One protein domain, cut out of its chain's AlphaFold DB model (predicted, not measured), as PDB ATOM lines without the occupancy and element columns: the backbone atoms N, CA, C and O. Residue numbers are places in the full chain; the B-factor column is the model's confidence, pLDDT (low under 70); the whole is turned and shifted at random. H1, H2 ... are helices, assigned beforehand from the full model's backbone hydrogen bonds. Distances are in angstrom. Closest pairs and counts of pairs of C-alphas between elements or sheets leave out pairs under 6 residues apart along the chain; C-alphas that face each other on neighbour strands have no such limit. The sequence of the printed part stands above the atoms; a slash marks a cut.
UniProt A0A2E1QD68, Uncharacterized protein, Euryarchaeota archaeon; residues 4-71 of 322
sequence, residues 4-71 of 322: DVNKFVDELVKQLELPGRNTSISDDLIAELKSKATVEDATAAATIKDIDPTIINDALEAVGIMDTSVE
ATOM      1  N   ASP A   4      15.319  10.774  -9.422       75.25
ATOM      2  CA  ASP A   4      14.138  11.226  -8.687       75.25
ATOM      3  C   ASP A   4      12.894  10.402  -9.044       75.25
ATOM      4  O   ASP A   4      12.125  10.028  -8.161       75.25
ATOM      5  N   VAL A   5      12.758   9.996 -10.313       79.38
ATOM      6  CA  VAL A   5      11.708   9.054 -10.753       79.38
ATOM      7  C   VAL A   5      11.881   7.698 -10.076       79.38
ATOM      8  O   VAL A   5      10.911   7.108  -9.614       79.38
ATOM      9  N   ASN A   6      13.117   7.202  -9.967       82.81
ATOM     10  CA  ASN A   6      13.372   5.929  -9.295       82.81
ATOM     11  C   ASN A   6      13.030   5.992  -7.801       82.81
ATOM     12  O   ASN A   6      12.384   5.074  -7.303       82.81
ATOM     13  N   LYS A   7      13.414   7.074  -7.109       82.69
ATOM     14  CA  LYS A   7      13.085   7.266  -5.690       82.69
ATOM     15  C   LYS A   7      11.576   7.369  -5.467       82.69
ATOM     16  O   LYS A   7      11.066   6.702  -4.575       82.69
ATOM     17  N   PHE A   8      10.872   8.137  -6.303       84.12
ATOM     18  CA  PHE A   8       9.412   8.238  -6.272       84.12
ATOM     19  C   PHE A   8       8.739   6.870  -6.443       84.12
ATOM     20  O   PHE A   8       7.915   6.484  -5.619       84.12
ATOM     21  N   VAL A   9       9.121   6.099  -7.467       83.12
ATOM     22  CA  VAL A   9       8.506   4.787  -7.722       83.12
ATOM     23  C   VAL A   9       8.805   3.789  -6.601       83.12
ATOM     24  O   VAL A   9       7.924   3.024  -6.221       83.12
ATOM     25  N   ASP A  10      10.018   3.794  -6.045       85.25
ATOM     26  CA  ASP A  10      10.369   2.911  -4.928       85.25
ATOM     27  C   ASP A  10       9.564   3.238  -3.660       85.25
ATOM     28  O   ASP A  10       9.195   2.332  -2.913       85.25
ATOM     29  N   GLU A  11       9.257   4.513  -3.418       83.88
ATOM     30  CA  GLU A  11       8.433   4.932  -2.283       83.88
ATOM     31  C   GLU A  11       6.942   4.661  -2.519       83.88
ATOM     32  O   GLU A  11       6.252   4.193  -1.615       83.88
ATOM     33  N   LEU A  12       6.465   4.823  -3.756       82.75
ATOM     34  CA  LEU A  12       5.104   4.464  -4.160       82.75
ATOM     35  C   LEU A  12       4.814   2.979  -3.910       82.75
ATOM     36  O   LEU A  12       3.767   2.631  -3.369       82.75
ATOM     37  N   VAL A  13       5.763   2.099  -4.243       83.94
ATOM     38  CA  VAL A  13       5.640   0.656  -3.983       83.94
ATOM     39  C   VAL A  13       5.530   0.378  -2.482       83.94
ATOM     40  O   VAL A  13       4.640  -0.363  -2.070       83.94
ATOM     41  N   LYS A  14       6.356   1.018  -1.642       82.06
ATOM     42  CA  LYS A  14       6.269   0.847  -0.180       82.06
ATOM     43  C   LYS A  14       4.920   1.290   0.378       82.06
ATOM     44  O   LYS A  14       4.377   0.608   1.240       82.06
ATOM     45  N   GLN A  15       4.383   2.411  -0.111       77.62
ATOM     46  CA  GLN A  15       3.087   2.943   0.319       77.62
ATOM     47  C   GLN A  15       1.923   2.014  -0.061       77.62
ATOM     48  O   GLN A  15       0.960   1.884   0.699       77.62
ATOM     49  N   LEU A  16       2.025   1.328  -1.202       74.38
ATOM     50  CA  LEU A  16       1.040   0.343  -1.668       74.38
ATOM     51  C   LEU A  16       1.116  -0.985  -0.897       74.38
ATOM     52  O   LEU A  16       0.100  -1.653  -0.706       74.38
ATOM     53  N   GLU A  17       2.299  -1.342  -0.395       73.94
ATOM     54  CA  GLU A  17       2.536  -2.540   0.419       73.94
ATOM     55  C   GLU A  17       2.176  -2.364   1.909       73.94
ATOM     56  O   GLU A  17       2.262  -3.322   2.687       73.94
ATOM     57  N   LEU A  18       1.746  -1.169   2.335       73.06
ATOM     58  CA  LEU A  18       1.369  -0.925   3.727       73.06
ATOM     59  C   LEU A  18       0.152  -1.772   4.156       73.06
ATOM     60  O   LEU A  18      -0.847  -1.880   3.430       73.06
ATOM     61  N   PRO A  19       0.185  -2.353   5.373       53.97
ATOM     62  CA  PRO A  19      -0.890  -3.200   5.871       53.97
ATOM     63  C   PRO A  19      -2.200  -2.410   5.970       53.97
ATOM     64  O   PRO A  19      -2.304  -1.442   6.719       53.97
ATOM     65  N   GLY A  20      -3.210  -2.850   5.216       55.59
ATOM     66  CA  GLY A  20      -4.531  -2.217   5.143       55.59
ATOM     67  C   GLY A  20      -4.866  -1.575   3.794       55.59
ATOM     68  O   GLY A  20      -6.046  -1.334   3.553       55.59
ATOM     69  N   ARG A  21      -3.887  -1.357   2.898       58.91
ATOM     70  CA  ARG A  21      -4.124  -0.722   1.585       58.91
ATOM     71  C   ARG A  21      -4.388  -1.708   0.433       58.91
ATOM     72  O   ARG A  21      -5.005  -1.318  -0.547       58.91
ATOM     73  N   ASN A  22      -4.049  -2.997   0.574       51.94
ATOM     74  CA  ASN A  22      -4.459  -4.121  -0.302       51.94
ATOM     75  C   ASN A  22      -4.455  -3.838  -1.827       51.94
ATOM     76  O   ASN A  22      -5.240  -4.425  -2.573       51.94
ATOM     77  N   THR A  23      -3.573  -2.958  -2.303       61.97
ATOM     78  CA  THR A  23      -3.439  -2.621  -3.722       61.97
ATOM     79  C   THR A  23      -2.125  -3.210  -4.214       61.97
ATOM     80  O   THR A  23      -1.050  -2.778  -3.815       61.97
ATOM     81  N   SER A  24      -2.190  -4.252  -5.044       62.69
ATOM     82  CA  SER A  24      -0.994  -4.848  -5.644       62.69
ATOM     83  C   SER A  24      -0.657  -4.129  -6.948       62.69
ATOM     84  O   SER A  24      -1.448  -4.173  -7.891       62.69
ATOM     85  N   ILE A  25       0.519  -3.513  -7.018       72.38
ATOM     86  CA  ILE A  25       1.090  -2.992  -8.263       72.38
ATOM     87  C   ILE A  25       1.824  -4.116  -9.008       72.38
ATOM     88  O   ILE A  25       2.456  -4.964  -8.383       72.38
ATOM     89  N   SER A  26       1.714  -4.169 -10.339       77.38
ATOM     90  CA  SER A  26       2.438  -5.162 -11.143       77.38
ATOM     91  C   SER A  26       3.873  -4.717 -11.436       77.38
ATOM     92  O   SER A  26       4.129  -3.533 -11.659       77.38
ATOM     93  N   ASP A  27       4.801  -5.676 -11.528       76.94
ATOM     94  CA  ASP A  27       6.206  -5.415 -11.886       76.94
ATOM     95  C   ASP A  27       6.345  -4.712 -13.249       76.94
ATOM     96  O   ASP A  27       7.228  -3.872 -13.440       76.94
ATOM     97  N   ASP A  28       5.429  -4.998 -14.179       80.00
ATOM     98  CA  ASP A  28       5.362  -4.343 -15.487       80.00
ATOM     99  C   ASP A  28       5.044  -2.843 -15.363       80.00
ATOM    100  O   ASP A  28       5.632  -2.025 -16.072       80.00
ATOM    101  N   LEU A  29       4.156  -2.464 -14.434       78.94
ATOM    102  CA  LEU A  29       3.828  -1.061 -14.178       78.94
ATOM    103  C   LEU A  29       4.990  -0.348 -13.476       78.94
ATOM    104  O   LEU A  29       5.327   0.770 -13.849       78.94
ATOM    105  N   ILE A  30       5.674  -1.005 -12.536       81.75
ATOM    106  CA  ILE A  30       6.886  -0.454 -11.902       81.75
ATOM    107  C   ILE A  30       7.957  -0.153 -12.963       81.75
ATOM    108  O   ILE A  30       8.564   0.921 -12.951       81.75
ATOM    109  N   ALA A  31       8.180  -1.078 -13.900       83.00
ATOM    110  CA  ALA A  31       9.122  -0.883 -14.998       83.00
ATOM    111  C   ALA A  31       8.686   0.252 -15.942       83.00
ATOM    112  O   ALA A  31       9.527   1.047 -16.374       83.00
ATOM    113  N   GLU A  32       7.383   0.369 -16.224       82.38
ATOM    114  CA  GLU A  32       6.827   1.466 -17.018       82.38
ATOM    115  C   GLU A  32       7.045   2.826 -16.336       82.38
ATOM    116  O   GLU A  32       7.531   3.758 -16.981       82.38
ATOM    117  N   LEU A  33       6.754   2.946 -15.040       82.00
ATOM    118  CA  LEU A  33       6.925   4.187 -14.281       82.00
ATOM    119  C   LEU A  33       8.400   4.605 -14.203       82.00
ATOM    120  O   LEU A  33       8.728   5.763 -14.456       82.00
ATOM    121  N   LYS A  34       9.316   3.653 -13.977       83.31
ATOM    122  CA  LYS A  34      10.771   3.915 -13.974       83.31
ATOM    123  C   LYS A  34      11.330   4.302 -15.344       83.31
ATOM    124  O   LYS A  34      12.433   4.845 -15.428       83.31
ATOM    125  N   SER A  35      10.598   4.019 -16.422       83.06
ATOM    126  CA  SER A  35      10.990   4.388 -17.786       83.06
ATOM    127  C   SER A  35      10.600   5.818 -18.182       83.06
ATOM    128  O   SER A  35      11.044   6.291 -19.231       83.06
ATOM    129  N   LYS A  36       9.792   6.514 -17.367       83.12
ATOM    130  CA  LYS A  36       9.343   7.885 -17.650       83.12
ATOM    131  C   LYS A  36      10.482   8.900 -17.507       83.12
ATOM    132  O   LYS A  36      11.459   8.683 -16.787       83.12
ATOM    133  N   ALA A  37      10.374  10.004 -18.246       74.62
ATOM    134  CA  ALA A  37      11.418  11.023 -18.313       74.62
ATOM    135  C   ALA A  37      11.418  11.940 -17.079       74.62
ATOM    136  O   ALA A  37      12.491  12.341 -16.616       74.62
ATOM    137  N   THR A  38      10.239  12.235 -16.531       77.00
ATOM    138  CA  THR A  38      10.029  13.116 -15.375       77.00
ATOM    139  C   THR A  38       9.168  12.435 -14.308       77.00
ATOM    140  O   THR A  38       8.504  11.431 -14.573       77.00
ATOM    141  N   VAL A  39       9.197  12.977 -13.085       74.19
ATOM    142  CA  VAL A  39       8.326  12.526 -11.986       74.19
ATOM    143  C   VAL A  39       6.862  12.812 -12.323       74.19
ATOM    144  O   VAL A  39       6.019  11.966 -12.076       74.19
ATOM    145  N   GLU A  40       6.580  13.928 -12.995       74.62
ATOM    146  CA  GLU A  40       5.243  14.319 -13.465       74.62
ATOM    147  C   GLU A  40       4.666  13.345 -14.515       74.62
ATOM    148  O   GLU A  40       3.505  12.946 -14.448       74.62
ATOM    149  N   ASP A  41       5.498  12.853 -15.440       75.19
ATOM    150  CA  ASP A  41       5.092  11.811 -16.393       75.19
ATOM    151  C   ASP A  41       4.826  10.467 -15.688       75.19
ATOM    152  O   ASP A  41       4.010   9.659 -16.147       75.19
ATOM    153  N   ALA A  42       5.536  10.199 -14.587       76.12
ATOM    154  CA  ALA A  42       5.344   9.007 -13.766       76.12
ATOM    155  C   ALA A  42       4.087   9.112 -12.888       76.12
ATOM    156  O   ALA A  42       3.343   8.138 -12.800       76.12
ATOM    157  N   THR A  43       3.795  10.273 -12.300       76.38
ATOM    158  CA  THR A  43       2.567  10.498 -11.521       76.38
ATOM    159  C   THR A  43       1.342  10.431 -12.422       76.38
ATOM    160  O   THR A  43       0.418   9.680 -12.126       76.38
ATOM    161  N   ALA A  44       1.368  11.085 -13.587       73.12
ATOM    162  CA  ALA A  44       0.282  11.006 -14.563       73.12
ATOM    163  C   ALA A  44       0.022   9.560 -15.018       73.12
ATOM    164  O   ALA A  44      -1.128   9.124 -15.109       73.12
ATOM    165  N   ALA A  45       1.080   8.779 -15.264       75.44
ATOM    166  CA  ALA A  45       0.948   7.370 -15.623       75.44
ATOM    167  C   ALA A  45       0.410   6.500 -14.474       75.44
ATOM    168  O   ALA A  45      -0.345   5.568 -14.740       75.44
ATOM    169  N   ALA A  46       0.754   6.806 -13.219       75.88
ATOM    170  CA  ALA A  46       0.208   6.138 -12.039       75.88
ATOM    171  C   ALA A  46      -1.293   6.440 -11.857       75.88
ATOM    172  O   ALA A  46      -2.080   5.513 -11.667       75.88
ATOM    173  N   THR A  47      -1.708   7.699 -12.028       74.12
ATOM    174  CA  THR A  47      -3.118   8.124 -11.953       74.12
ATOM    175  C   THR A  47      -3.971   7.495 -13.057       74.12
ATOM    176  O   THR A  47      -5.075   7.030 -12.799       74.12
ATOM    177  N   ILE A  48      -3.449   7.392 -14.288       75.88
ATOM    178  CA  ILE A  48      -4.131   6.709 -15.411       75.88
ATOM    179  C   ILE A  48      -4.354   5.212 -15.131       75.88
ATOM    180  O   ILE A  48      -5.200   4.574 -15.761       75.88
ATOM    181  N   LYS A  49      -3.582   4.628 -14.211       75.75
ATOM    182  CA  LYS A  49      -3.654   3.214 -13.827       75.75
ATOM    183  C   LYS A  49      -4.446   2.992 -12.537       75.75
ATOM    184  O   LYS A  49      -4.288   1.940 -11.923       75.75
ATOM    185  N   ASP A  50      -5.293   3.953 -12.168       72.19
ATOM    186  CA  ASP A  50      -6.176   3.917 -10.997       72.19
ATOM    187  C   ASP A  50      -5.431   3.727  -9.661       72.19
ATOM    188  O   ASP A  50      -5.973   3.167  -8.707       72.19
ATOM    189  N   ILE A  51      -4.177   4.189  -9.569       74.31
ATOM    190  CA  ILE A  51      -3.497   4.297  -8.274       74.31
ATOM    191  C   ILE A  51      -4.087   5.501  -7.536       74.31
ATOM    192  O   ILE A  51      -4.156   6.596  -8.094       74.31
ATOM    193  N   ASP A  52      -4.510   5.285  -6.288       72.50
ATOM    194  CA  ASP A  52      -5.105   6.321  -5.442       72.50
ATOM    195  C   ASP A  52      -4.161   7.540  -5.342       72.50
ATOM    196  O   ASP A  52      -3.005   7.379  -4.920       72.50
ATOM    197  N   PRO A  53      -4.627   8.748  -5.714       70.75
ATOM    198  CA  PRO A  53      -3.837   9.976  -5.645       70.75
ATOM    199  C   PRO A  53      -3.229  10.241  -4.265       70.75
ATOM    200  O   PRO A  53      -2.125  10.767  -4.177       70.75
ATOM    201  N   THR A  54      -3.887   9.803  -3.190       71.31
ATOM    202  CA  THR A  54      -3.386   9.932  -1.815       71.31
ATOM    203  C   THR A  54      -2.080   9.163  -1.627       71.31
ATOM    204  O   THR A  54      -1.135   9.654  -1.024       71.31
ATOM    205  N   ILE A  55      -1.987   7.959  -2.199       73.94
ATOM    206  CA  ILE A  55      -0.789   7.111  -2.118       73.94
ATOM    207  C   ILE A  55       0.336   7.709  -2.976       73.94
ATOM    208  O   ILE A  55       1.507   7.657  -2.599       73.94
ATOM    209  N   ILE A  56      -0.018   8.300  -4.120       75.31
ATOM    210  CA  ILE A  56       0.924   9.021  -4.984       75.31
ATOM    211  C   ILE A  56       1.506  10.229  -4.240       75.31
ATOM    212  O   ILE A  56       2.725  10.405  -4.235       75.31
ATOM    213  N   ASN A  57       0.665  11.006  -3.560       72.00
ATOM    214  CA  ASN A  57       1.075  12.177  -2.789       72.00
ATOM    215  C   ASN A  57       1.921  11.798  -1.565       72.00
ATOM    216  O   ASN A  57       2.991  12.377  -1.385       72.00
ATOM    217  N   ASP A  58       1.533  10.759  -0.813       76.25
ATOM    218  CA  ASP A  58       2.326  10.204   0.298       76.25
ATOM    219  C   ASP A  58       3.748   9.820  -0.170       76.25
ATOM    220  O   ASP A  58       4.742  10.043   0.526       76.25
ATOM    221  N   ALA A  59       3.865   9.241  -1.372       76.94
ATOM    222  CA  ALA A  59       5.145   8.861  -1.961       76.94
ATOM    223  C   ALA A  59       5.970  10.072  -2.434       76.94
ATOM    224  O   ALA A  59       7.192  10.077  -2.280       76.94
ATOM    225  N   LEU A  60       5.334  11.108  -2.988       76.44
ATOM    226  CA  LEU A  60       6.006  12.353  -3.382       76.44
ATOM    227  C   LEU A  60       6.528  13.133  -2.169       76.44
ATOM    228  O   LEU A  60       7.659  13.633  -2.200       76.44
ATOM    229  N   GLU A  61       5.734  13.199  -1.097       76.25
ATOM    230  CA  GLU A  61       6.100  13.838   0.169       76.25
ATOM    231  C   GLU A  61       7.279  13.111   0.825       76.25
ATOM    232  O   GLU A  61       8.278  13.736   1.186       76.25
ATOM    233  N   ALA A  62       7.221  11.779   0.902       75.12
ATOM    234  CA  ALA A  62       8.276  10.970   1.505       75.12
ATOM    235  C   ALA A  62       9.628  11.078   0.773       75.12
ATOM    236  O   ALA A  62      10.684  10.932   1.396       75.12
ATOM    237  N   VAL A  63       9.621  11.375  -0.529       74.94
ATOM    238  CA  VAL A  63      10.848  11.594  -1.314       74.94
ATOM    239  C   VAL A  63      11.273  13.071  -1.325       74.94
ATOM    240  O   VAL A  63      12.375  13.395  -1.768       74.94
ATOM    241  N   GLY A  64      10.457  13.972  -0.772       66.38
ATOM    242  CA  GLY A  64      10.765  15.400  -0.681       66.38
ATOM    243  C   GLY A  64      10.810  16.094  -2.043       66.38
ATOM    244  O   GLY A  64      11.525  17.082  -2.196       66.38
ATOM    245  N   ILE A  65      10.083  15.559  -3.033       67.94
ATOM    246  CA  ILE A  65       9.993  16.106  -4.400       67.94
ATOM    247  C   ILE A  65       8.794  17.067  -4.531       67.94
ATOM    248  O   ILE A  65       8.562  17.618  -5.602       67.94
ATOM    249  N   MET A  66       8.050  17.328  -3.448       52.16
ATOM    250  CA  MET A  66       7.028  18.376  -3.444       52.16
ATOM    251  C   MET A  66       7.651  19.726  -3.825       52.16
ATOM    252  O   MET A  66       8.411  20.321  -3.056       52.16
ATOM    253  N   ASP A  67       7.301  20.210  -5.018       42.47
ATOM    254  CA  ASP A  67       7.336  21.633  -5.312       42.47
ATOM    255  C   ASP A  67       6.408  22.300  -4.295       42.47
ATOM    256  O   ASP A  67       5.274  21.873  -4.088       42.47
ATOM    257  N   THR A  68       6.914  23.298  -3.582       38.38
ATOM    258  CA  THR A  68       6.244  23.958  -2.453       38.38
ATOM    259  C   THR A  68       5.022  24.797  -2.855       38.38
ATOM    260  O   THR A  68       4.653  25.733  -2.145       38.38
ATOM    261  N   SER A  69       4.343  24.461  -3.948       35.56
ATOM    262  CA  SER A  69       2.914  24.717  -4.077       35.56
ATOM    263  C   SER A  69       2.187  23.681  -3.225       35.56
ATOM    264  O   SER A  69       1.674  22.684  -3.724       35.56
ATOM    265  N   VAL A  70       2.192  23.907  -1.911       39.91
ATOM    266  CA  VAL A  70       1.204  23.298  -1.024       39.91
ATOM    267  C   VAL A  70      -0.147  23.728  -1.581       39.91
ATOM    268  O   VAL A  70      -0.575  24.862  -1.362       39.91
ATOM    269  N   GLU A  71      -0.761  22.845  -2.365       40.50
ATOM    270  CA  GLU A  71      -2.187  22.863  -2.610       40.50
ATOM    271  C   GLU A  71      -2.831  22.896  -1.229       40.50
ATOM    272  O   GLU A  71      -2.785  21.954  -0.438       40.50
TER     273      GLU A  71
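What this domain is: This is residues 4 to 71 of the 322 residues of an uncharacterized protein of Euryarchaeota archaeon (UniProt A0A2E1QD68). Four short helices make a compact cluster in which H1, the longest, packs on the other three: H4 crosses it at 55 degrees, the hairpin of H2 and H3 packs on its first part, H2 on residues 5 to 9 and H3 on residues 4 to 8, and H2 and H4 stay apart. The printed part has 68 residues, with H1, H2, H3 and H4 in that order and no named strand: all helix, mostly crossed packing. It is compact, radius of gyration of the C-alphas 11.1 A, rounded, spanning 30 by 26 by 19 A.

Where its parts are: H1, residues 4 to 16, runs 18.4 A from C-alpha 4 at (14.138, 11.226, -8.687). H2 is residues 27 to 34, 10.6 A; H3, 39 to 48, 14.2 A; H4, 53 to 63, 15.4 A, ending at C-alpha 63 (10.848, 11.594, -1.314).

How they stand to each other: H1 touches H4 at a steep tilt of 55 degrees, opposite ways; the closest C-alphas, Leu 12 and Ala 59, are 4.9 A apart. With residues 5 to 9 alone H1 touches H2, a hairpin; closest C-alphas Asn 6 and Lys 34, 5.7 A. With residues 4 to 8 alone it touches H3; closest C-alphas Val 5 and Val 39, 5.0 A. H2 and H3 are a hairpin; closest C-alphas Leu 33 and Ala 42, 5.1 A. H3 and H4, a hairpin, only just touch, with 3 pairs of C-alphas within 8 A; the closest, Thr 47 and Pro 53, are 6.6 A apart. H2 and H4 are apart. Every O i to N i+4 pair is within hydrogen-bond range in H1, H2, H3 and H4.

The domain as a whole: The farthest C-alphas, Asp 28 and Val 70, are 31.5 A apart. The printed part has no cut and no long link; pLDDT is under 70 at residues 19 to 24 and 64 to 71.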